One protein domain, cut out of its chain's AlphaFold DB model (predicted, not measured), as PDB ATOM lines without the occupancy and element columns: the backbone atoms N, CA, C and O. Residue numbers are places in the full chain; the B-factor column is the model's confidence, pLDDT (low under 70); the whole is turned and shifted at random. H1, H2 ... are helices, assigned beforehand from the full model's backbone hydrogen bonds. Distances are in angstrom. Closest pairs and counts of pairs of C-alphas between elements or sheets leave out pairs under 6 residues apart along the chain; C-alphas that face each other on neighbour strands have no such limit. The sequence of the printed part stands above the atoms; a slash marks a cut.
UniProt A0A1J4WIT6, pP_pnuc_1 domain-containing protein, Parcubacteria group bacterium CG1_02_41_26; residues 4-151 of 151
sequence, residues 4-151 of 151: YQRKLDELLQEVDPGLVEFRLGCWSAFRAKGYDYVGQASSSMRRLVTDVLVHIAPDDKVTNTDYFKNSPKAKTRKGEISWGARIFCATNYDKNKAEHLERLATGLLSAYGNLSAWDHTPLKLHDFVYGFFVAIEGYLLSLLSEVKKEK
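Overview. This is residues 4 to 151 of the 151 residues of the protein "pP_pnuc_1 domain-containing protein" of Parcubacteria group bacterium CG1_02_41_26 (UniProt A0A1J4WIT6). Four long helices, H2, H3, H7 and H8, make an up-and-down bundle, each running against the one before it, with H7 slanting more than the other three. H1 packs across H8 and, with its residues 9 to 13, on residues 19 to 20 of H2, while the short helices H4, H5 and H6 and the loop of residues 71 to 82 gather in a small cluster where H3 ends. The printed part has 148 residues with eight named helices, H1 to H8 in chain order, and no named strand; the class is all helix. The whole is compact, with a radius of gyration of the C-alphas of 15.4 A and spans of 46 by 33 by 26 A.

Along the chain. H1 is residues 4 to 15, 16.8 A long, beginning at C-alpha 4 at (337.904, 240.399, 220.485). H2 is residues 18 to 32, 21.1 A, and H3 is residues 37 to 56, 28.6 A, ending at C-alpha 56 at (328.695, 234.821, 203.653). Three short helices follow: H4, residues 59 to 64, H5, residues 66 to 70, and H6, residues 83 to 90. H7 is residues 98 to 118, 30.6 A. H8, the longest, is residues 126 to 149, 35.4 A, ending at C-alpha 149 at (324.841, 229.984, 215.015).

Arrangement. H3 is the hub, touching five other helices. H2 and H3 form a hairpin at a shallow tilt of 15 degrees, opposite ways; their closest C-alphas, Cys 26 and Ala 41, are 4.1 A apart. H3 touches H8 at a shallow tilt of 11 degrees, the same way, closest at C-alphas 45 and 133, 7.5 A. H3 touches H7 with residues 112 to 118 of H7 alone, closest at C-alphas 42 and 115, 5.1 A, at a tilt of 37 degrees that is only just steep. H7 and H8 form a hairpin, closest at C-alphas 108 and 139, 5.8 A. H2 and H8 are near each other, and H2 and H7 are apart. H1 touches H8 at a steep tilt of 52 degrees, closest at C-alphas 8 and 141, 5.4 A. H6 touches H4, closest at C-alphas 89 and 62, 5.7 A, and H5, closest at C-alphas 85 and 68, 6.6 A. In H1 to H7 every O i to N i+4 pair is within hydrogen-bond range; in H8 it is 19 of 20.

Size, cuts and confidence. The C-alphas of Tyr 35 and Asn 96, the two farthest apart, are 47.8 A apart. The printed part has no cut. The link from H5 to H6, 12 residues, is long. The mean pLDDT of the printed part is 90.2; residues 93 to 98 and 149 to 151 are under 70.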
ATOM      1  N   TYR A   4     338.907 240.263 221.545       94.50
ATOM      2  CA  TYR A   4     337.904 240.399 220.485       94.50
ATOM      3  C   TYR A   4     338.536 240.325 219.085       94.50
ATOM      4  O   TYR A   4     337.928 239.771 218.174       94.50
ATOM      5  N   GLN A   5     339.759 240.846 218.915       95.12
ATOM      6  CA  GLN A   5     340.477 240.803 217.640       95.12
ATOM      7  C   GLN A   5     340.876 239.377 217.265       95.12
ATOM      8  O   GLN A   5     340.712 239.005 216.111       95.12
ATOM      9  N   ARG A   6     341.327 238.567 218.236       96.56
ATOM     10  CA  ARG A   6     341.588 237.134 218.009       96.56
ATOM     11  C   ARG A   6     340.331 236.405 217.560       96.56
ATOM     12  O   ARG A   6     340.357 235.710 216.557       96.56
ATOM     13  N   LYS A   7     339.225 236.623 218.273       97.00
ATOM     14  CA  LYS A   7     337.943 235.996 217.948       97.00
ATOM     15  C   LYS A   7     337.429 236.409 216.568       97.00
ATOM     16  O   LYS A   7     336.861 235.592 215.852       97.00
ATOM     17  N   LEU A   8     337.618 237.674 216.191       97.50
ATOM     18  CA  LEU A   8     337.297 238.135 214.845       97.50
ATOM     19  C   LEU A   8     338.186 237.449 213.801       97.50
ATOM     20  O   LEU A   8     337.652 236.957 212.817       97.50
ATOM     21  N   ASP A   9     339.501 237.372 214.022       97.69
ATOM     22  CA  ASP A   9     340.424 236.705 213.095       97.69
ATOM     23  C   ASP A   9     340.070 235.223 212.900       97.69
ATOM     24  O   ASP A   9     340.048 234.760 211.765       97.69
ATOM     25  N   GLU A  10     339.717 234.499 213.966       96.81
ATOM     26  CA  GLU A  10     339.244 233.106 213.891       96.81
ATOM     27  C   GLU A  10     338.001 232.973 212.995       96.81
ATOM     28  O   GLU A  10     337.959 232.139 212.092       96.81
ATOM     29  N   LEU A  11     336.998 233.836 213.197       97.19
ATOM     30  CA  LEU A  11     335.779 233.827 212.382       97.19
ATOM     31  C   LEU A  11     336.046 234.228 210.928       97.19
ATOM     32  O   LEU A  11     335.424 233.680 210.024       97.19
ATOM     33  N   LEU A  12     336.956 235.173 210.691       97.56
ATOM     34  CA  LEU A  12     337.361 235.556 209.341       97.56
ATOM     35  C   LEU A  12     338.073 234.395 208.638       97.56
ATOM     36  O   LEU A  12     337.732 234.108 207.496       97.56
ATOM     37  N   GLN A  13     338.975 233.682 209.319       96.81
ATOM     38  CA  GLN A  13     339.663 232.504 208.772       96.81
ATOM     39  C   GLN A  13     338.700 231.381 208.383       96.81
ATOM     40  O   GLN A  13     338.915 230.724 207.368       96.81
ATOM     41  N   GLU A  14     337.641 231.167 209.169       95.38
ATOM     42  CA  GLU A  14     336.586 230.197 208.848       95.38
ATOM     43  C   GLU A  14     335.788 230.574 207.587       95.38
ATOM     44  O   GLU A  14     335.226 229.693 206.933       95.38
ATOM     45  N   VAL A  15     335.703 231.867 207.256       95.25
ATOM     46  CA  VAL A  15     335.034 232.357 206.042       95.25
ATOM     47  C   VAL A  15     335.978 232.288 204.844       95.25
ATOM     48  O   VAL A  15     335.643 231.651 203.847       95.25
ATOM     49  N   ASP A  16     337.129 232.949 204.944       95.38
ATOM     50  CA  ASP A  16     338.217 232.927 203.970       95.38
ATOM     51  C   ASP A  16     339.515 233.440 204.645       95.38
ATOM     52  O   ASP A  16     339.526 234.552 205.189       95.38
ATOM     53  N   PRO A  17     340.625 232.675 204.622       92.50
ATOM     54  CA  PRO A  17     341.880 233.074 205.263       92.50
ATOM     55  C   PRO A  17     342.436 234.437 204.817       92.50
ATOM     56  O   PRO A  17     343.044 235.141 205.628       92.50
ATOM     57  N   GLY A  18     342.209 234.837 203.563       94.62
ATOM     58  CA  GLY A  18     342.658 236.113 203.003       94.62
ATOM     59  C   GLY A  18     341.979 237.331 203.634       94.62
ATOM     60  O   GLY A  18     342.533 238.431 203.623       94.62
ATOM     61  N   LEU A  19     340.823 237.160 204.282       97.06
ATOM     62  CA  LEU A  19     340.130 238.258 204.963       97.06
ATOM     63  C   LEU A  19     340.932 238.799 206.154       97.06
ATOM     64  O   LEU A  19     340.911 240.003 206.425       97.06
ATOM     65  N   VAL A  20     341.697 237.946 206.841       97.44
ATOM     66  CA  VAL A  20     342.582 238.400 207.926       97.44
ATOM     67  C   VAL A  20     343.652 239.350 207.393       97.44
ATOM     68  O   VAL A  20     343.989 240.333 208.057       97.44
ATOM     69  N   GLU A  21     344.139 239.131 206.172       96.31
ATOM     70  CA  GLU A  21     345.152 239.993 205.562       96.31
ATOM     71  C   GLU A  21     344.623 241.408 205.321       96.31
ATOM     72  O   GLU A  21     345.314 242.375 205.642       96.31
ATOM     73  N   PHE A  22     343.378 241.567 204.857       96.69
ATOM     74  CA  PHE A  22     342.773 242.896 204.689       96.69
ATOM     75  C   PHE A  22     342.608 243.636 206.016       96.69
ATOM     76  O   PHE A  22     342.840 244.850 206.094       96.69
ATOM     77  N   ARG A  23     342.247 242.916 207.081       97.44
ATOM     78  CA  ARG A  23     342.151 243.489 208.426       97.44
ATOM     79  C   ARG A  23     343.521 243.949 208.928       97.44
ATOM     80  O   ARG A  23     343.672 245.083 209.389       97.44
ATOM     81  N   LEU A  24     344.532 243.087 208.826       96.56
ATOM     82  CA  LEU A  24     345.898 243.402 209.245       96.56
ATOM     83  C   LEU A  24     346.494 244.539 208.407       96.56
ATOM     84  O   LEU A  24     347.129 245.431 208.972       96.56
ATOM     85  N   GLY A  25     346.238 244.550 207.098       95.75
ATOM     86  CA  GLY A  25     346.643 245.598 206.165       95.75
ATOM     87  C   GLY A  25     346.066 246.962 206.533       95.75
ATOM     88  O   GLY A  25     346.817 247.936 206.615       95.75
ATOM     89  N   CYS A  26     344.774 247.018 206.875       96.62
ATOM     90  CA  CYS A  26     344.124 248.234 207.363       96.62
ATOM     91  C   CYS A  26     344.865 248.819 208.572       96.62
ATOM     92  O   CYS A  26     345.309 249.969 208.552       96.62
ATOM     93  N   TRP A  27     345.067 248.012 209.614       97.62
ATOM     94  CA  TRP A  27     345.719 248.487 210.831       97.62
ATOM     95  C   TRP A  27     347.210 248.755 210.663       97.62
ATOM     96  O   TRP A  27     347.757 249.612 211.357       97.62
ATOM     97  N   SER A  28     347.881 248.021 209.776       97.00
ATOM     98  CA  SER A  28     349.279 248.260 209.430       97.00
ATOM     99  C   SER A  28     349.439 249.640 208.791       97.00
ATOM    100  O   SER A  28     350.172 250.473 209.328       97.00
ATOM    101  N   ALA A  29     348.661 249.928 207.741       95.88
ATOM    102  CA  ALA A  29     348.641 251.235 207.087       95.88
ATOM    103  C   ALA A  29     348.294 252.346 208.087       95.88
ATOM    104  O   ALA A  29     349.031 253.325 208.215       95.88
ATOM    105  N   PHE A  30     347.231 252.156 208.875       96.56
ATOM    106  CA  PHE A  30     346.762 253.174 209.813       96.56
ATOM    107  C   PHE A  30     347.793 253.534 210.894       96.56
ATOM    108  O   PHE A  30     347.931 254.701 211.265       96.56
ATOM    109  N   ARG A  31     348.542 252.541 211.395       95.75
ATOM    110  CA  ARG A  31     349.591 252.745 212.409       95.75
ATOM    111  C   ARG A  31     350.883 253.306 211.836       95.75
ATOM    112  O   ARG A  31     351.555 254.056 212.538       95.75
ATOM    113  N   ALA A  32     351.224 252.962 210.595       94.62
ATOM    114  CA  ALA A  32     352.429 253.461 209.940       94.62
ATOM    115  C   ALA A  32     352.399 254.986 209.747       94.62
ATOM    116  O   ALA A  32     353.457 255.609 209.690       94.62
ATOM    117  N   LYS A  33     351.199 255.587 209.664       91.56
ATOM    118  CA  LYS A  33     350.990 257.035 209.469       91.56
ATOM    119  C   LYS A  33     351.777 257.605 208.277       91.56
ATOM    120  O   LYS A  33     352.228 258.747 208.311       91.56
ATOM    121  N   GLY A  34     351.944 256.800 207.224       90.31
ATOM    122  CA  GLY A  34     352.567 257.211 205.966       90.31
ATOM    123  C   GLY A  34     351.716 258.210 205.173       90.31
ATOM    124  O   GLY A  34     350.634 258.616 205.598       90.31
ATOM    125  N   TYR A  35     352.191 258.601 203.989       88.69
ATOM    126  CA  TYR A  35     351.394 259.423 203.076       88.69
ATOM    127  C   TYR A  35     350.081 258.707 202.735       88.69
ATOM    128  O   TYR A  35     350.098 257.544 202.342       88.69
ATOM    129  N   ASP A  36     348.959 259.402 202.921       90.50
ATOM    130  CA  ASP A  36     347.610 258.872 202.694       90.50
ATOM    131  C   ASP A  36     347.262 257.587 203.486       90.50
ATOM    132  O   ASP A  36     346.528 256.705 203.042       90.50
ATOM    133  N   TYR A  37     347.774 257.468 204.715       94.69
ATOM    134  CA  TYR A  37     347.507 256.291 205.549       94.69
ATOM    135  C   TYR A  37     346.011 256.053 205.831       94.69
ATOM    136  O   TYR A  37     345.594 254.908 205.997       94.69
ATOM    137  N   VAL A  38     345.198 257.116 205.908       95.56
ATOM    138  CA  VAL A  38     343.748 257.005 206.136       95.56
ATOM    139  C   VAL A  38     343.044 256.467 204.897       95.56
ATOM    140  O   VAL A  38     342.198 255.587 205.054       95.56
ATOM    141  N   GLY A  39     343.392 256.944 203.696       94.62
ATOM    142  CA  GLY A  39     342.836 256.427 202.447       94.62
ATOM    143  C   GLY A  39     343.163 254.946 202.286       94.62
ATOM    144  O   GLY A  39     342.258 254.117 202.199       94.62
ATOM    145  N   GLN A  40     344.442 254.583 202.414       94.88
ATOM    146  CA  GLN A  40     344.899 253.191 202.316       94.88
ATOM    147  C   GLN A  40     344.231 252.268 203.345       94.88
ATOM    148  O   GLN A  40     343.742 251.190 202.996       94.88
ATOM    149  N   ALA A  41     344.168 252.690 204.611       96.56
ATOM    150  CA  ALA A  41     343.524 251.898 205.653       96.56
ATOM    151  C   ALA A  41     342.014 251.747 205.408       96.56
ATOM    152  O   ALA A  41     341.476 250.647 205.538       96.56
ATOM    153  N   SER A  42     341.342 252.824 204.988       96.06
ATOM    154  CA  SER A  42     339.908 252.805 204.674       96.06
ATOM    155  C   SER A  42     339.608 251.898 203.486       96.06
ATOM    156  O   SER A  42     338.647 251.133 203.543       96.06
ATOM    157  N   SER A  43     340.456 251.916 202.455       95.19
ATOM    158  CA  SER A  43     340.362 251.031 201.292       95.19
ATOM    159  C   SER A  43     340.477 249.557 201.693       95.19
ATOM    160  O   SER A  43     339.633 248.732 201.335       95.19
ATOM    161  N   SER A  44     341.465 249.227 202.533       96.25
ATOM    162  CA  SER A  44     341.658 247.868 203.053       96.25
ATOM    163  C   SER A  44     340.483 247.414 203.927       96.25
ATOM    164  O   SER A  44     339.985 246.301 203.771       96.25
ATOM    165  N   MET A  45     339.977 248.286 204.809       97.50
ATOM    166  CA  MET A  45     338.802 247.993 205.640       97.50
ATOM    167  C   MET A  45     337.533 247.819 204.798       97.50
ATOM    168  O   MET A  45     336.705 246.954 205.074       97.50
ATOM    169  N   ARG A  46     337.372 248.627 203.748       95.69
ATOM    170  CA  ARG A  46     336.244 248.530 202.822       95.69
ATOM    171  C   ARG A  46     336.256 247.184 202.114       95.69
ATOM    172  O   ARG A  46     335.221 246.527 202.071       95.69
ATOM    173  N   ARG A  47     337.423 246.765 201.615       95.81
ATOM    174  CA  ARG A  47     337.601 245.464 200.968       95.81
ATOM    175  C   ARG A  47     337.296 244.310 201.918       95.81
ATOM    176  O   ARG A  47     336.539 243.429 201.538       95.81
ATOM    177  N   LEU A  48     337.762 244.381 203.168       97.56
ATOM    178  CA  LEU A  48     337.386 243.419 204.208       97.56
ATOM    179  C   LEU A  48     335.861 243.286 204.340       97.56
ATOM    180  O   LEU A  48     335.338 242.179 204.279       97.56
ATOM    181  N   VAL A  49     335.141 244.400 204.516       96.94
ATOM    182  CA  VAL A  49     333.677 244.370 204.683       96.94
ATOM    183  C   VAL A  49     332.989 243.824 203.431       96.94
ATOM    184  O   VAL A  49     332.101 242.983 203.541       96.94
ATOM    185  N   THR A  50     333.387 244.293 202.247       95.50
ATOM    186  CA  THR A  50     332.824 243.838 200.972       95.50
ATOM    187  C   THR A  50     333.010 242.336 200.790       95.50
ATOM    188  O   THR A  50     332.022 241.638 200.558       95.50
ATOM    189  N   ASP A  51     334.233 241.841 200.950       96.75
ATOM    190  CA  ASP A  51     334.555 240.442 200.693       96.75
ATOM    191  C   ASP A  51     333.875 239.544 201.739       96.75
ATOM    192  O   ASP A  51     333.226 238.570 201.361       96.75
ATOM    193  N   VAL A  52     333.857 239.931 203.027       97.25
ATOM    194  CA  VAL A  52     333.065 239.229 204.059       97.25
ATOM    195  C   VAL A  52     331.608 239.066 203.620       97.25
ATOM    196  O   VAL A  52     331.088 237.952 203.637       97.25
ATOM    197  N   LEU A  53     330.943 240.155 203.215       95.94
ATOM    198  CA  LEU A  53     329.527 240.115 202.842       95.94
ATOM    199  C   LEU A  53     329.274 239.250 201.599       95.94
ATOM    200  O   LEU A  53     328.251 238.570 201.537       95.94
ATOM    201  N   VAL A  54     330.183 239.271 200.621       95.81
ATOM    202  CA  VAL A  54     330.091 238.437 199.413       95.81
ATOM    203  C   VAL A  54     330.270 236.956 199.752       95.81
ATOM    204  O   VAL A  54     329.495 236.138 199.265       95.81
ATOM    205  N   HIS A  55     331.227 236.605 200.614       95.44
ATOM    206  CA  HIS A  55     331.470 235.214 201.005       95.44
ATOM    207  C   HIS A  55     330.312 234.614 201.814       95.44
ATOM    208  O   HIS A  55     329.898 233.481 201.556       95.44
ATOM    209  N   ILE A  56     329.769 235.349 202.791       93.75
ATOM    210  CA  ILE A  56     328.695 234.821 203.653       93.75
ATOM    211  C   ILE A  56     327.327 234.820 202.961       93.75
ATOM    212  O   ILE A  56     326.496 233.959 203.249       93.75
ATOM    213  N   ALA A  57     327.100 235.748 202.028       93.81
ATOM    214  CA  ALA A  57     325.869 235.850 201.255       93.81
ATOM    215  C   ALA A  57     326.170 236.092 199.763       93.81
ATOM    216  O   ALA A  57     326.034 237.226 199.288       93.81
ATOM    217  N   PRO A  58     326.557 235.035 199.021       93.94
ATOM    218  CA  PRO A  58     326.784 235.086 197.577       93.94
ATOM    219  C   PRO A  58     325.540 235.500 196.778       93.94
ATOM    220  O   PRO A  58     324.405 235.377 197.245       93.94
ATOM    221  N   ASP A  59     325.748 235.995 195.558       94.19
ATOM    222  CA  ASP A  59     324.702 236.610 194.727       94.19
ATOM    223  C   ASP A  59     323.526 235.671 194.442       94.19
ATOM    224  O   ASP A  59     322.365 236.081 194.514       94.19
ATOM    225  N   ASP A  60     323.811 234.403 194.164       92.31
ATOM    226  CA  ASP A  60     322.817 233.357 193.926       92.31
ATOM    227  C   ASP A  60     321.960 233.099 195.172       92.31
ATOM    228  O   ASP A  60     320.738 232.982 195.069       92.31
ATOM    229  N   LYS A  61     322.557 233.093 196.370       91.50
ATOM    230  CA  LYS A  61     321.792 232.955 197.616       91.50
ATOM    231  C   LYS A  61     320.883 234.154 197.839       91.50
ATOM    232  O   LYS A  61     319.695 233.983 198.104       91.50
ATOM    233  N   VAL A  62     321.419 235.365 197.684       91.94
ATOM    234  CA  VAL A  62     320.673 236.601 197.956       91.94
ATOM    235  C   VAL A  62     319.506 236.758 196.990       91.94
ATOM    236  O   VAL A  62     318.382 237.015 197.424       91.94
ATOM    237  N   THR A  63     319.746 236.561 195.692       92.12
ATOM    238  CA  THR A  63     318.726 236.730 194.643       92.12
ATOM    239  C   THR A  63     317.570 235.739 194.756       92.12
ATOM    240  O   THR A  63     316.449 236.044 194.340       92.12
ATOM    241  N   ASN A  64     317.808 234.586 195.381       89.06
ATOM    242  CA  ASN A  64     316.785 233.576 195.613       89.06
ATOM    243  C   ASN A  64     315.887 233.851 196.829       89.06
ATOM    244  O   ASN A  64     314.817 233.241 196.917       89.06
ATOM    245  N   THR A  65     316.247 234.788 197.712       86.81
ATOM    246  CA  THR A  65     315.441 235.123 198.900       86.81
ATOM    247  C   THR A  65     314.135 235.850 198.564       86.81
ATOM    248  O   THR A  65     314.071 236.679 197.649       86.81
ATOM    249  N   ASP A  66     313.096 235.619 199.371       85.81
ATOM    250  CA  ASP A  66     311.834 236.365 199.274       85.81
ATOM    251  C   ASP A  66     312.022 237.854 199.564       85.81
ATOM    252  O   ASP A  66     311.351 238.696 198.965       85.81
ATOM    253  N   TYR A  67     312.968 238.193 200.447       84.56
ATOM    254  CA  TYR A  67     313.337 239.579 200.705       84.56
ATOM    255  C   TYR A  67     313.826 240.261 199.424       84.56
ATOM    256  O   TYR A  67     313.337 241.335 199.083       84.56
ATOM    257  N   PHE A  68     314.734 239.633 198.670       89.00
ATOM    258  CA  PHE A  68     315.256 240.220 197.437       89.00
ATOM    259  C   PHE A  68     314.206 240.352 196.331       89.00
ATOM    260  O   PHE A  68     314.178 241.352 195.607       89.00
ATOM    261  N   LYS A  69     313.322 239.356 196.211       88.56
ATOM    262  CA  LYS A  69     312.260 239.335 195.197       88.56
ATOM    263  C   LYS A  69     311.187 240.394 195.457       88.56
ATOM    264  O   LYS A  69     310.725 241.022 194.508       88.56
ATOM    265  N   ASN A  70     310.832 240.622 196.724       86.19
ATOM    266  CA  ASN A  70     309.658 241.418 197.094       86.19
ATOM    267  C   ASN A  70     309.979 242.798 197.697       86.19
ATOM    268  O   ASN A  70     309.081 243.630 197.813       86.19
ATOM    269  N   SER A  71     311.227 243.071 198.099       84.81
ATOM    270  CA  SER A  71     311.594 244.333 198.752       84.81
ATOM    271  C   SER A  71     312.308 245.296 197.798       84.81
ATOM    272  O   SER A  71     313.397 244.979 197.312       84.81
ATOM    273  N   PRO A  72     311.808 246.535 197.608       83.88
ATOM    274  CA  PRO A  72     312.544 247.554 196.860       83.88
ATOM    275  C   PRO A  72     313.857 247.958 197.555       83.88
ATOM    276  O   PRO A  72     314.771 248.439 196.895       83.88
ATOM    277  N   LYS A  73     313.989 247.727 198.872       85.62
ATOM    278  CA  LYS A  73     315.213 248.020 199.641       85.62
ATOM    279  C   LYS A  73     316.340 247.008 199.392       85.62
ATOM    280  O   LYS A  73     317.494 247.269 199.735       85.62
ATOM    281  N   ALA A  74     316.024 245.860 198.796       87.44
ATOM    282  CA  ALA A  74     317.019 244.835 198.513       87.44
ATOM    283  C   ALA A  74     317.902 245.163 197.297       87.44
ATOM    284  O   ALA A  74     318.914 244.498 197.068       87.44
ATOM    285  N   LYS A  75     317.529 246.193 196.526       91.56
ATOM    286  CA  LYS A  75     318.208 246.602 195.299       91.56
ATOM    287  C   LYS A  75     318.731 248.031 195.408       91.56
ATOM    288  O   LYS A  75     318.121 248.886 196.048       91.56
ATOM    289  N   THR A  76     319.871 248.304 194.781       88.81
ATOM    290  CA  THR A  76     320.374 249.670 194.595       88.81
ATOM    291  C   THR A  76     319.537 250.398 193.537       88.81
ATOM    292  O   THR A  76     318.734 249.794 192.826       88.81
ATOM    293  N   ARG A  77     319.764 251.708 193.358       86.69
ATOM    294  CA  ARG A  77     319.129 252.484 192.273       86.69
ATOM    295  C   ARG A  77     319.425 251.933 190.871       86.69
ATOM    296  O   ARG A  77     318.673 252.219 189.951       86.69
ATOM    297  N   LYS A  78     320.507 251.163 190.713       87.19
ATOM    298  CA  LYS A  78     320.905 250.516 189.454       87.19
ATOM    299  C   LYS A  78     320.327 249.102 189.290       87.19
ATOM    300  O   LYS A  78     320.601 248.455 188.291       87.19
ATOM    301  N   GLY A  79     319.547 248.616 190.259       84.00
ATOM    302  CA  GLY A  79     318.986 247.261 190.250       84.00
ATOM    303  C   GLY A  79     319.928 246.172 190.777       84.00
ATOM    304  O   GLY A  79     319.551 245.004 190.772       84.00
ATOM    305  N   GLU A  80     321.117 246.540 191.256       89.88
ATOM    306  CA  GLU A  80     322.115 245.615 191.812       89.88
ATOM    307  C   GLU A  80     321.756 245.204 193.247       89.88
ATOM    308  O   GLU A  80     320.981 245.887 193.917       89.88
ATOM    309  N   ILE A  81     322.354 244.124 193.755       92.38
ATOM    310  CA  ILE A  81     322.170 243.677 195.142       92.38
ATOM    311  C   ILE A  81     322.682 244.745 196.114       92.38
ATOM    312  O   ILE A  81     323.833 245.174 196.036       92.38
ATOM    313  N   SER A  82     321.840 245.172 197.057       92.31
ATOM    314  CA  SER A  82     322.276 246.084 198.115       92.31
ATOM    315  C   SER A  82     323.076 245.344 199.193       92.31
ATOM    316  O   SER A  82     322.810 244.183 199.504       92.31
ATOM    317  N   TRP A  83     324.027 246.028 199.838       91.44
ATOM    318  CA  TRP A  83     324.743 245.460 200.991       91.44
ATOM    319  C   TRP A  83     323.793 245.068 202.129       91.44
ATOM    320  O   TRP A  83     324.009 244.058 202.790       91.44
ATOM    321  N   GLY A  84     322.695 245.813 202.300       89.19
ATOM    322  CA  GLY A  84     321.627 245.445 203.227       89.19
ATOM    323  C   GLY A  84     321.016 244.086 202.892       89.19
ATOM    324  O   GLY A  84     320.887 243.256 203.784       89.19
ATOM    325  N   ALA A  85     320.716 243.811 201.618       89.75
ATOM    326  CA  ALA A  85     320.186 242.512 201.197       89.75
ATOM    327  C   ALA A  85     321.134 241.350 201.525       89.75
ATOM    328  O   ALA A  85     320.661 240.294 201.938       89.75
ATOM    329  N   ARG A  86     322.455 241.551 201.401       93.00
ATOM    330  CA  ARG A  86     323.448 240.547 201.818       93.00
ATOM    331  C   ARG A  86     323.390 240.284 203.315       93.00
ATOM    332  O   ARG A  86     323.350 239.128 203.711       93.00
ATOM    333  N   ILE A  87     323.329 241.336 204.133       89.75
ATOM    334  CA  ILE A  87     323.228 241.193 205.591       89.75
ATOM    335  C   ILE A  87     321.935 240.455 205.966       89.75
ATOM    336  O   ILE A  87     321.995 239.474 206.696       89.75
ATOM    337  N   PHE A  88     320.789 240.850 205.403       87.38
ATOM    338  CA  PHE A  88     319.504 240.188 205.662       87.38
ATOM    339  C   PHE A  88     319.483 238.719 205.218       87.38
ATOM    340  O   PHE A  88     318.887 237.884 205.897       87.38
ATOM    341  N   CYS A  89     320.125 238.403 204.091       88.94
ATOM    342  CA  CYS A  89     320.286 237.031 203.621       88.94
ATOM    343  C   CYS A  89     321.194 236.221 204.555       88.94
ATOM    344  O   CYS A  89     320.841 235.101 204.910       88.94
ATOM    345  N   ALA A  90     322.325 236.793 204.979       87.31
ATOM    346  CA  ALA A  90     323.297 236.133 205.846       87.31
ATOM    347  C   ALA A  90     322.732 235.799 207.232       87.31
ATOM    348  O   ALA A  90     323.108 234.787 207.809       87.31
ATOM    349  N   THR A  91     321.843 236.638 207.766       83.06
ATOM    350  CA  THR A  91     321.243 236.457 209.097       83.06
ATOM    351  C   THR A  91     319.858 235.808 209.051       83.06
ATOM    352  O   THR A  91     319.084 236.012 209.986       83.06
ATOM    353  N   ASN A  92     319.495 235.177 207.923       74.31
ATOM    354  CA  ASN A  92     318.202 234.527 207.683       74.31
ATOM    355  C   ASN A  92     317.014 235.307 208.274       74.31
ATOM    356  O   ASN A  92     316.261 234.808 209.113       74.31
ATOM    357  N   TYR A  93     316.917 236.587 207.901       65.75
ATOM    358  CA  TYR A  93     316.071 237.552 208.597       65.75
ATOM    359  C   TYR A  93     314.621 237.075 208.760       65.75
ATOM    360  O   TYR A  93     313.830 237.062 207.814       65.75
ATOM    361  N   ASP A  94     314.269 236.759 210.004       65.75
ATOM    362  CA  ASP A  94     312.902 236.563 210.460       65.75
ATOM    363  C   ASP A  94     312.377 237.897 211.009       65.75
ATOM    364  O   ASP A  94     312.993 238.513 211.885       65.75
ATOM    365  N   LYS A  95     311.202 238.330 210.532       57.19
ATOM    366  CA  LYS A  95     310.508 239.531 211.026       57.19
ATOM    367  C   LYS A  95     310.303 239.511 212.547       57.19
ATOM    368  O   LYS A  95     310.222 240.575 213.150       57.19
ATOM    369  N   ASN A  96     310.266 238.332 213.170       56.56
ATOM    370  CA  ASN A  96     310.120 238.176 214.617       56.56
ATOM    371  C   ASN A  96     311.444 238.331 215.400       56.56
ATOM    372  O   ASN A  96     311.412 238.576 216.603       56.56
ATOM    373  N   LYS A  97     312.609 238.240 214.739       60.00
ATOM    374  CA  LYS A  97     313.956 238.468 215.317       60.00
ATOM    375  C   LYS A  97     314.528 239.859 214.971       60.00
ATOM    376  O   LYS A  97     315.676 240.169 215.287       60.00
ATOM    377  N   ALA A  98     313.718 240.701 214.328       64.81
ATOM    378  CA  ALA A  98     314.133 241.759 213.411       64.81
ATOM    379  C   ALA A  98     314.958 242.919 213.983       64.81
ATOM    380  O   ALA A  98     315.845 243.426 213.297       64.81
ATOM    381  N   GLU A  99     314.665 243.388 215.193       75.94
ATOM    382  CA  GLU A  99     315.062 244.756 215.548       75.94
ATOM    383  C   GLU A  99     316.571 244.907 215.798       75.94
ATOM    384  O   GLU A  99     317.201 245.859 215.337       75.94
ATOM    385  N   HIS A 100     317.185 243.956 216.504       79.62
ATOM    386  CA  HIS A 100     318.616 244.028 216.803       79.62
ATOM    387  C   HIS A 100     319.485 243.787 215.556       79.62
ATOM    388  O   HIS A 100     320.506 244.454 215.396       79.62
ATOM    389  N   LEU A 101     319.055 242.910 214.640       80.88
ATOM    390  CA  LEU A 101     319.734 242.661 213.362       80.88
ATOM    391  C   LEU A 101     319.598 243.846 212.403       80.88
ATOM    392  O   LEU A 101     320.557 244.209 211.728       80.88
ATOM    393  N   GLU A 102     318.439 244.505 212.380       81.94
ATOM    394  CA  GLU A 102     318.245 245.724 211.592       81.94
ATOM    395  C   GLU A 102     319.123 246.875 212.106       81.94
ATOM    396  O   GLU A 102     319.749 247.586 211.312       81.94
ATOM    397  N   ARG A 103     319.249 247.025 213.430       86.81
ATOM    398  CA  ARG A 103     320.173 247.990 214.049       86.81
ATOM    399  C   ARG A 103     321.634 247.658 213.735       86.81
ATOM    400  O   ARG A 103     322.392 248.567 213.397       86.81
ATOM    401  N   LEU A 104     322.014 246.378 213.790       87.69
ATOM    402  CA  LEU A 104     323.348 245.908 213.403       87.69
ATOM    403  C   LEU A 104     323.655 246.265 211.944       87.69
ATOM    404  O   LEU A 104     324.678 246.889 211.662       87.69
ATOM    405  N   ALA A 105     322.747 245.913 211.030       87.38
ATOM    406  CA  ALA A 105     322.885 246.190 209.608       87.38
ATOM    407  C   ALA A 105     323.008 247.695 209.347       87.38
ATOM    408  O   ALA A 105     323.908 248.137 208.639       87.38
ATOM    409  N   THR A 106     322.146 248.497 209.971       90.12
ATOM    410  CA  THR A 106     322.164 249.958 209.838       90.12
ATOM    411  C   THR A 106     323.484 250.554 210.328       90.12
ATOM    412  O   THR A 106     324.064 251.401 209.644       90.12
ATOM    413  N   GLY A 107     323.986 250.092 211.477       92.50
ATOM    414  CA  GLY A 107     325.260 250.537 212.041       92.50
ATOM    415  C   GLY A 107     326.444 250.211 211.131       92.50
ATOM    416  O   GLY A 107     327.214 251.106 210.776       92.50
ATOM    417  N   LEU A 108     326.536 248.957 210.677       94.56
ATOM    418  CA  LEU A 108     327.593 248.516 209.766       94.56
ATOM    419  C   LEU A 108     327.561 249.288 208.442       94.56
ATOM    420  O   LEU A 108     328.597 249.772 207.995       94.56
ATOM    421  N   LEU A 109     326.384 249.449 207.829       92.62
ATOM    422  CA  LEU A 109     326.241 250.169 206.561       92.62
ATOM    423  C   LEU A 109     326.583 251.656 206.691       92.62
ATOM    424  O   LEU A 109     327.209 252.218 205.792       92.62
ATOM    425  N   SER A 110     326.218 252.285 207.810       92.44
ATOM    426  CA  SER A 110     326.579 253.681 208.082       92.44
ATOM    427  C   SER A 110     328.093 253.835 208.229       92.44
ATOM    428  O   SER A 110     328.686 254.741 207.644       92.44
ATOM    429  N   ALA A 111     328.744 252.914 208.947       93.00
ATOM    430  CA  ALA A 111     330.195 252.913 209.088       93.00
ATOM    431  C   ALA A 111     330.913 252.622 207.762       93.00
ATOM    432  O   ALA A 111     331.879 253.303 207.423       93.00
ATOM    433  N   TYR A 112     330.396 251.684 206.967       91.88
ATOM    434  CA  TYR A 112     330.894 251.388 205.624       91.88
ATOM    435  C   TYR A 112     330.789 252.599 204.683       91.88
ATOM    436  O   TYR A 112     331.714 252.871 203.918       91.88
ATOM    437  N   GLY A 113     329.699 253.370 204.764       90.56
ATOM    438  CA  GLY A 113     329.530 254.602 203.987       90.56
ATOM    439  C   GLY A 113     330.656 255.615 204.222       90.56
ATOM    440  O   GLY A 113     331.148 256.217 203.267       90.56
ATOM    441  N   ASN A 114     331.132 255.736 205.465       90.75
ATOM    442  CA  ASN A 114     332.261 256.605 205.798       90.75
ATOM    443  C   ASN A 114     333.581 256.125 205.183       90.75
ATOM    444  O   ASN A 114     334.344 256.953 204.691       90.75
ATOM    445  N   LEU A 115     333.826 254.808 205.130       91.19
ATOM    446  CA  LEU A 115     335.025 254.261 204.479       91.19
ATOM    447  C   LEU A 115     335.112 254.698 203.016       91.19
ATOM    448  O   LEU A 115     336.169 255.125 202.564       91.19
ATOM    449  N   SER A 116     333.988 254.638 202.291       84.19
ATOM    450  CA  SER A 116     333.941 255.057 200.888       84.19
ATOM    451  C   SER A 116     334.228 256.548 200.712       84.19
ATOM    452  O   SER A 116     334.775 256.931 199.684       84.19
ATOM    453  N   ALA A 117     333.858 257.394 201.675       88.19
ATOM    454  CA  ALA A 117     334.189 258.815 201.629       88.19
ATOM    455  C   ALA A 117     335.684 259.052 201.895       88.19
ATOM    456  O   ALA A 117     336.315 259.847 201.200       88.19
ATOM    457  N   TRP A 118     336.266 258.345 202.867       90.56
ATOM    458  CA  TRP A 118     337.665 258.529 203.267       90.56
ATOM    459  C   TRP A 118     338.677 257.949 202.281       90.56
ATOM    460  O   TRP A 118     339.786 258.460 202.201       90.56
ATOM    461  N   ASP A 119     338.276 256.945 201.504       79.56
ATOM    462  CA  ASP A 119     339.033 256.404 200.364       79.56
ATOM    463  C   ASP A 119     339.259 257.469 199.266       79.56
ATOM    464  O   ASP A 119     340.270 257.458 198.575       79.56
ATOM    465  N   HIS A 120     338.345 258.442 199.126       81.31
ATOM    466  CA  HIS A 120     338.458 259.535 198.148       81.31
ATOM    467  C   HIS A 120     338.950 260.854 198.746       81.31
ATOM    468  O   HIS A 120     339.605 261.651 198.078       81.31
ATOM    469  N   THR A 121     338.573 261.148 199.987       89.56
ATOM    470  CA  THR A 121     338.968 262.366 200.698       89.56
ATOM    471  C   THR A 121     339.295 261.998 202.143       89.56
ATOM    472  O   THR A 121     338.406 261.997 203.002       89.56
ATOM    473  N   PRO A 122     340.566 261.664 202.421       88.44
ATOM    474  CA  PRO A 122     340.985 261.154 203.718       88.44
ATOM    475  C   PRO A 122     340.674 262.131 204.855       88.44
ATOM    476  O   PRO A 122     341.088 263.297 204.844       88.44
ATOM    477  N   LEU A 123     339.946 261.654 205.867       91.06
ATOM    478  CA  LEU A 123     339.596 262.461 207.031       91.06
ATOM    479  C   LEU A 123     340.821 262.678 207.929       91.06
ATOM    480  O   LEU A 123     341.506 261.735 208.316       91.06
ATOM    481  N   LYS A 124     341.064 263.930 208.328       89.88
ATOM    482  CA  LYS A 124     342.225 264.311 209.156       89.88
ATOM    483  C   LYS A 124     342.035 264.083 210.665       89.88
ATOM    484  O   LYS A 124     342.936 264.372 211.446       89.88
ATOM    485  N   LEU A 125     340.880 263.572 211.088       91.94
ATOM    486  CA  LEU A 125     340.556 263.296 212.491       91.94
ATOM    487  C   LEU A 125     340.980 261.868 212.862       91.94
ATOM    488  O   LEU A 125     340.187 260.936 212.765       91.94
ATOM    489  N   HIS A 126     342.238 261.700 213.275       92.00
ATOM    490  CA  HIS A 126     342.841 260.385 213.526       92.00
ATOM    491  C   HIS A 126     342.036 259.521 214.508       92.00
ATOM    492  O   HIS A 126     341.619 258.424 214.144       92.00
ATOM    493  N   ASP A 127     341.764 260.018 215.714       95.56
ATOM    494  CA  ASP A 127     341.087 259.226 216.752       95.56
ATOM    495  C   ASP A 127     339.641 258.886 216.373       95.56
ATOM    496  O   ASP A 127     339.124 257.826 216.725       95.56
ATOM    497  N   PHE A 128     339.003 259.752 215.582       94.81
ATOM    498  CA  PHE A 128     337.676 259.492 215.038       94.81
ATOM    499  C   PHE A 128     337.700 258.330 214.037       94.81
ATOM    500  O   PHE A 128     336.894 257.407 214.147       94.81
ATOM    501  N   VAL A 129     338.653 258.332 213.095       95.44
ATOM    502  CA  VAL A 129     338.834 257.229 212.133       95.44
ATOM    503  C   VAL A 129     339.194 255.930 212.859       95.44
ATOM    504  O   VAL A 129     338.623 254.883 212.555       95.44
ATOM    505  N   TYR A 130     340.075 256.000 213.863       96.56
ATOM    506  CA  TYR A 130     340.416 254.860 214.716       96.56
ATOM    507  C   TYR A 130     339.165 254.247 215.359       96.56
ATOM    508  O   TYR A 130     338.931 253.044 215.238       96.56
ATOM    509  N   GLY A 131     338.333 255.078 215.999       96.25
ATOM    510  CA  GLY A 131     337.086 254.638 216.622       96.25
ATOM    511  C   GLY A 131     336.129 253.987 215.624       96.25
ATOM    512  O   GLY A 131     335.514 252.968 215.933       96.25
ATOM    513  N   PHE A 132     336.059 254.511 214.399       95.62
ATOM    514  CA  PHE A 132     335.259 253.913 213.331       95.62
ATOM    515  C   PHE A 132     335.766 252.541 212.892       95.62
ATOM    516  O   PHE A 132     334.956 251.634 212.714       95.62
ATOM    517  N   PHE A 133     337.078 252.349 212.751       97.06
ATOM    518  CA  PHE A 133     337.633 251.032 212.427       97.06
ATOM    519  C   PHE A 133     337.336 250.006 213.524       97.06
ATOM    520  O   PHE A 133     336.917 248.894 213.209       97.06
ATOM    521  N   VAL A 134     337.456 250.390 214.799       97.06
ATOM    522  CA  VAL A 134     337.056 249.528 215.926       97.06
ATOM    523  C   VAL A 134     335.564 249.187 215.860       97.06
ATOM    524  O   VAL A 134     335.191 248.030 216.047       97.06
ATOM    525  N   ALA A 135     334.703 250.164 215.558       96.69
ATOM    526  CA  ALA A 135     333.265 249.933 215.429       96.69
ATOM    527  C   ALA A 135     332.937 248.951 214.292       96.69
ATOM    528  O   ALA A 135     332.134 248.039 214.483       96.69
ATOM    529  N   ILE A 136     333.591 249.090 213.133       97.12
ATOM    530  CA  ILE A 136     333.425 248.176 211.993       97.12
ATOM    531  C   ILE A 136     333.831 246.752 212.374       97.12
ATOM    532  O   ILE A 136     333.064 245.824 212.124       97.12
ATOM    533  N   GLU A 137     334.983 246.568 213.025       97.88
ATOM    534  CA  GLU A 137     335.392 245.249 213.528       97.88
ATOM    535  C   GLU A 137     334.360 244.657 214.496       97.88
ATOM    536  O   GLU A 137     334.040 243.473 214.406       97.88
ATOM    537  N   GLY A 138     333.801 245.474 215.393       96.81
ATOM    538  CA  GLY A 138     332.753 245.045 216.321       96.81
ATOM    539  C   GLY A 138     331.467 244.604 215.612       96.81
ATOM    540  O   GLY A 138     330.857 243.597 215.989       96.81
ATOM    541  N   TYR A 139     331.072 245.312 214.553       96.31
ATOM    542  CA  TYR A 139     329.927 244.928 213.730       96.31
ATOM    543  C   TYR A 139     330.178 243.639 212.946       96.31
ATOM    544  O   TYR A 139     329.302 242.776 212.923       96.31
ATOM    545  N   LEU A 140     331.366 243.474 212.356       96.50
ATOM    546  CA  LEU A 140     331.747 242.237 211.670       96.50
ATOM    547  C   LEU A 140     331.770 241.050 212.636       96.50
ATOM    548  O   LEU A 140     331.203 240.006 212.330       96.50
ATOM    549  N   LEU A 141     332.344 241.227 213.830       96.38
ATOM    550  CA  LEU A 141     332.347 240.204 214.874       96.38
ATOM    551  C   LEU A 141     330.922 239.785 215.251       96.38
ATOM    552  O   LEU A 141     330.636 238.592 215.367       96.38
ATOM    553  N   SER A 142     330.023 240.756 215.418       93.19
ATOM    554  CA  SER A 142     328.619 240.499 215.754       93.19
ATOM    555  C   SER A 142     327.894 239.759 214.627       93.19
ATOM    556  O   SER A 142     327.221 238.765 214.885       93.19
ATOM    557  N   LEU A 143     328.077 240.201 213.378       93.31
ATOM    558  CA  LEU A 143     327.474 239.586 212.196       93.31
ATOM    559  C   LEU A 143     327.938 238.139 212.014       93.31
ATOM    560  O   LEU A 143     327.114 237.238 211.912       93.31
ATOM    561  N   LEU A 144     329.251 237.903 212.022       94.12
ATOM    562  CA  LEU A 144     329.819 236.566 211.837       94.12
ATOM    563  C   LEU A 144     329.449 235.617 212.981       94.12
ATOM    564  O   LEU A 144     329.231 234.430 212.749       94.12
ATOM    565  N   SER A 145     329.318 236.139 214.204       91.88
ATOM    566  CA  SER A 145     328.828 235.352 215.341       91.88
ATOM    567  C   SER A 145     327.376 234.908 215.160       91.88
ATOM    568  O   SER A 145     327.023 233.833 215.634       91.88
ATOM    569  N   GLU A 146     326.540 235.708 214.496       88.06
ATOM    570  CA  GLU A 146     325.158 235.325 214.200       88.06
ATOM    571  C   GLU A 146     325.096 234.293 213.075       88.06
ATOM    572  O   GLU A 146     324.490 233.242 213.251       88.06
ATOM    573  N   VAL A 147     325.823 234.526 211.977       87.25
ATOM    574  CA  VAL A 147     325.915 233.584 210.844       87.25
ATOM    575  C   VAL A 147     326.397 232.203 211.299       87.25
ATOM    576  O   VAL A 147     325.918 231.181 210.813       87.25
ATOM    577  N   LYS A 148     327.338 232.146 212.251       80.12
ATOM    578  CA  LYS A 148     327.866 230.883 212.781       80.12
ATOM    579  C   LYS A 148     326.842 230.080 213.584       80.12
ATOM    580  O   LYS A 148     326.934 228.862 213.586       80.12
ATOM    581  N   LYS A 149     325.877 230.716 214.258       67.00
ATOM    582  CA  LYS A 149     324.841 229.984 215.015       67.00
ATOM    583  C   LYS A 149     323.882 229.204 214.117       67.00
ATOM    584  O   LYS A 149     323.190 228.323 214.613       67.00
ATOM    585  N   GLU A 150     323.798 229.569 212.839       57.72
ATOM    586  CA  GLU A 150     322.875 228.960 211.880       57.72
ATOM    587  C   GLU A 150     323.504 227.826 211.051       57.72
ATOM    588  O   GLU A 150     322.786 227.175 210.292       57.72
ATOM    589  N   LYS A 151     324.818 227.582 211.185       53.88
ATOM    590  CA  LYS A 151     325.525 226.439 210.581       53.88
ATOM    591  C   LYS A 151     325.598 225.267 211.553       53.88
ATOM    592  O   LYS A 151     325.451 224.125 211.068       53.88
TER     593      LYS A 151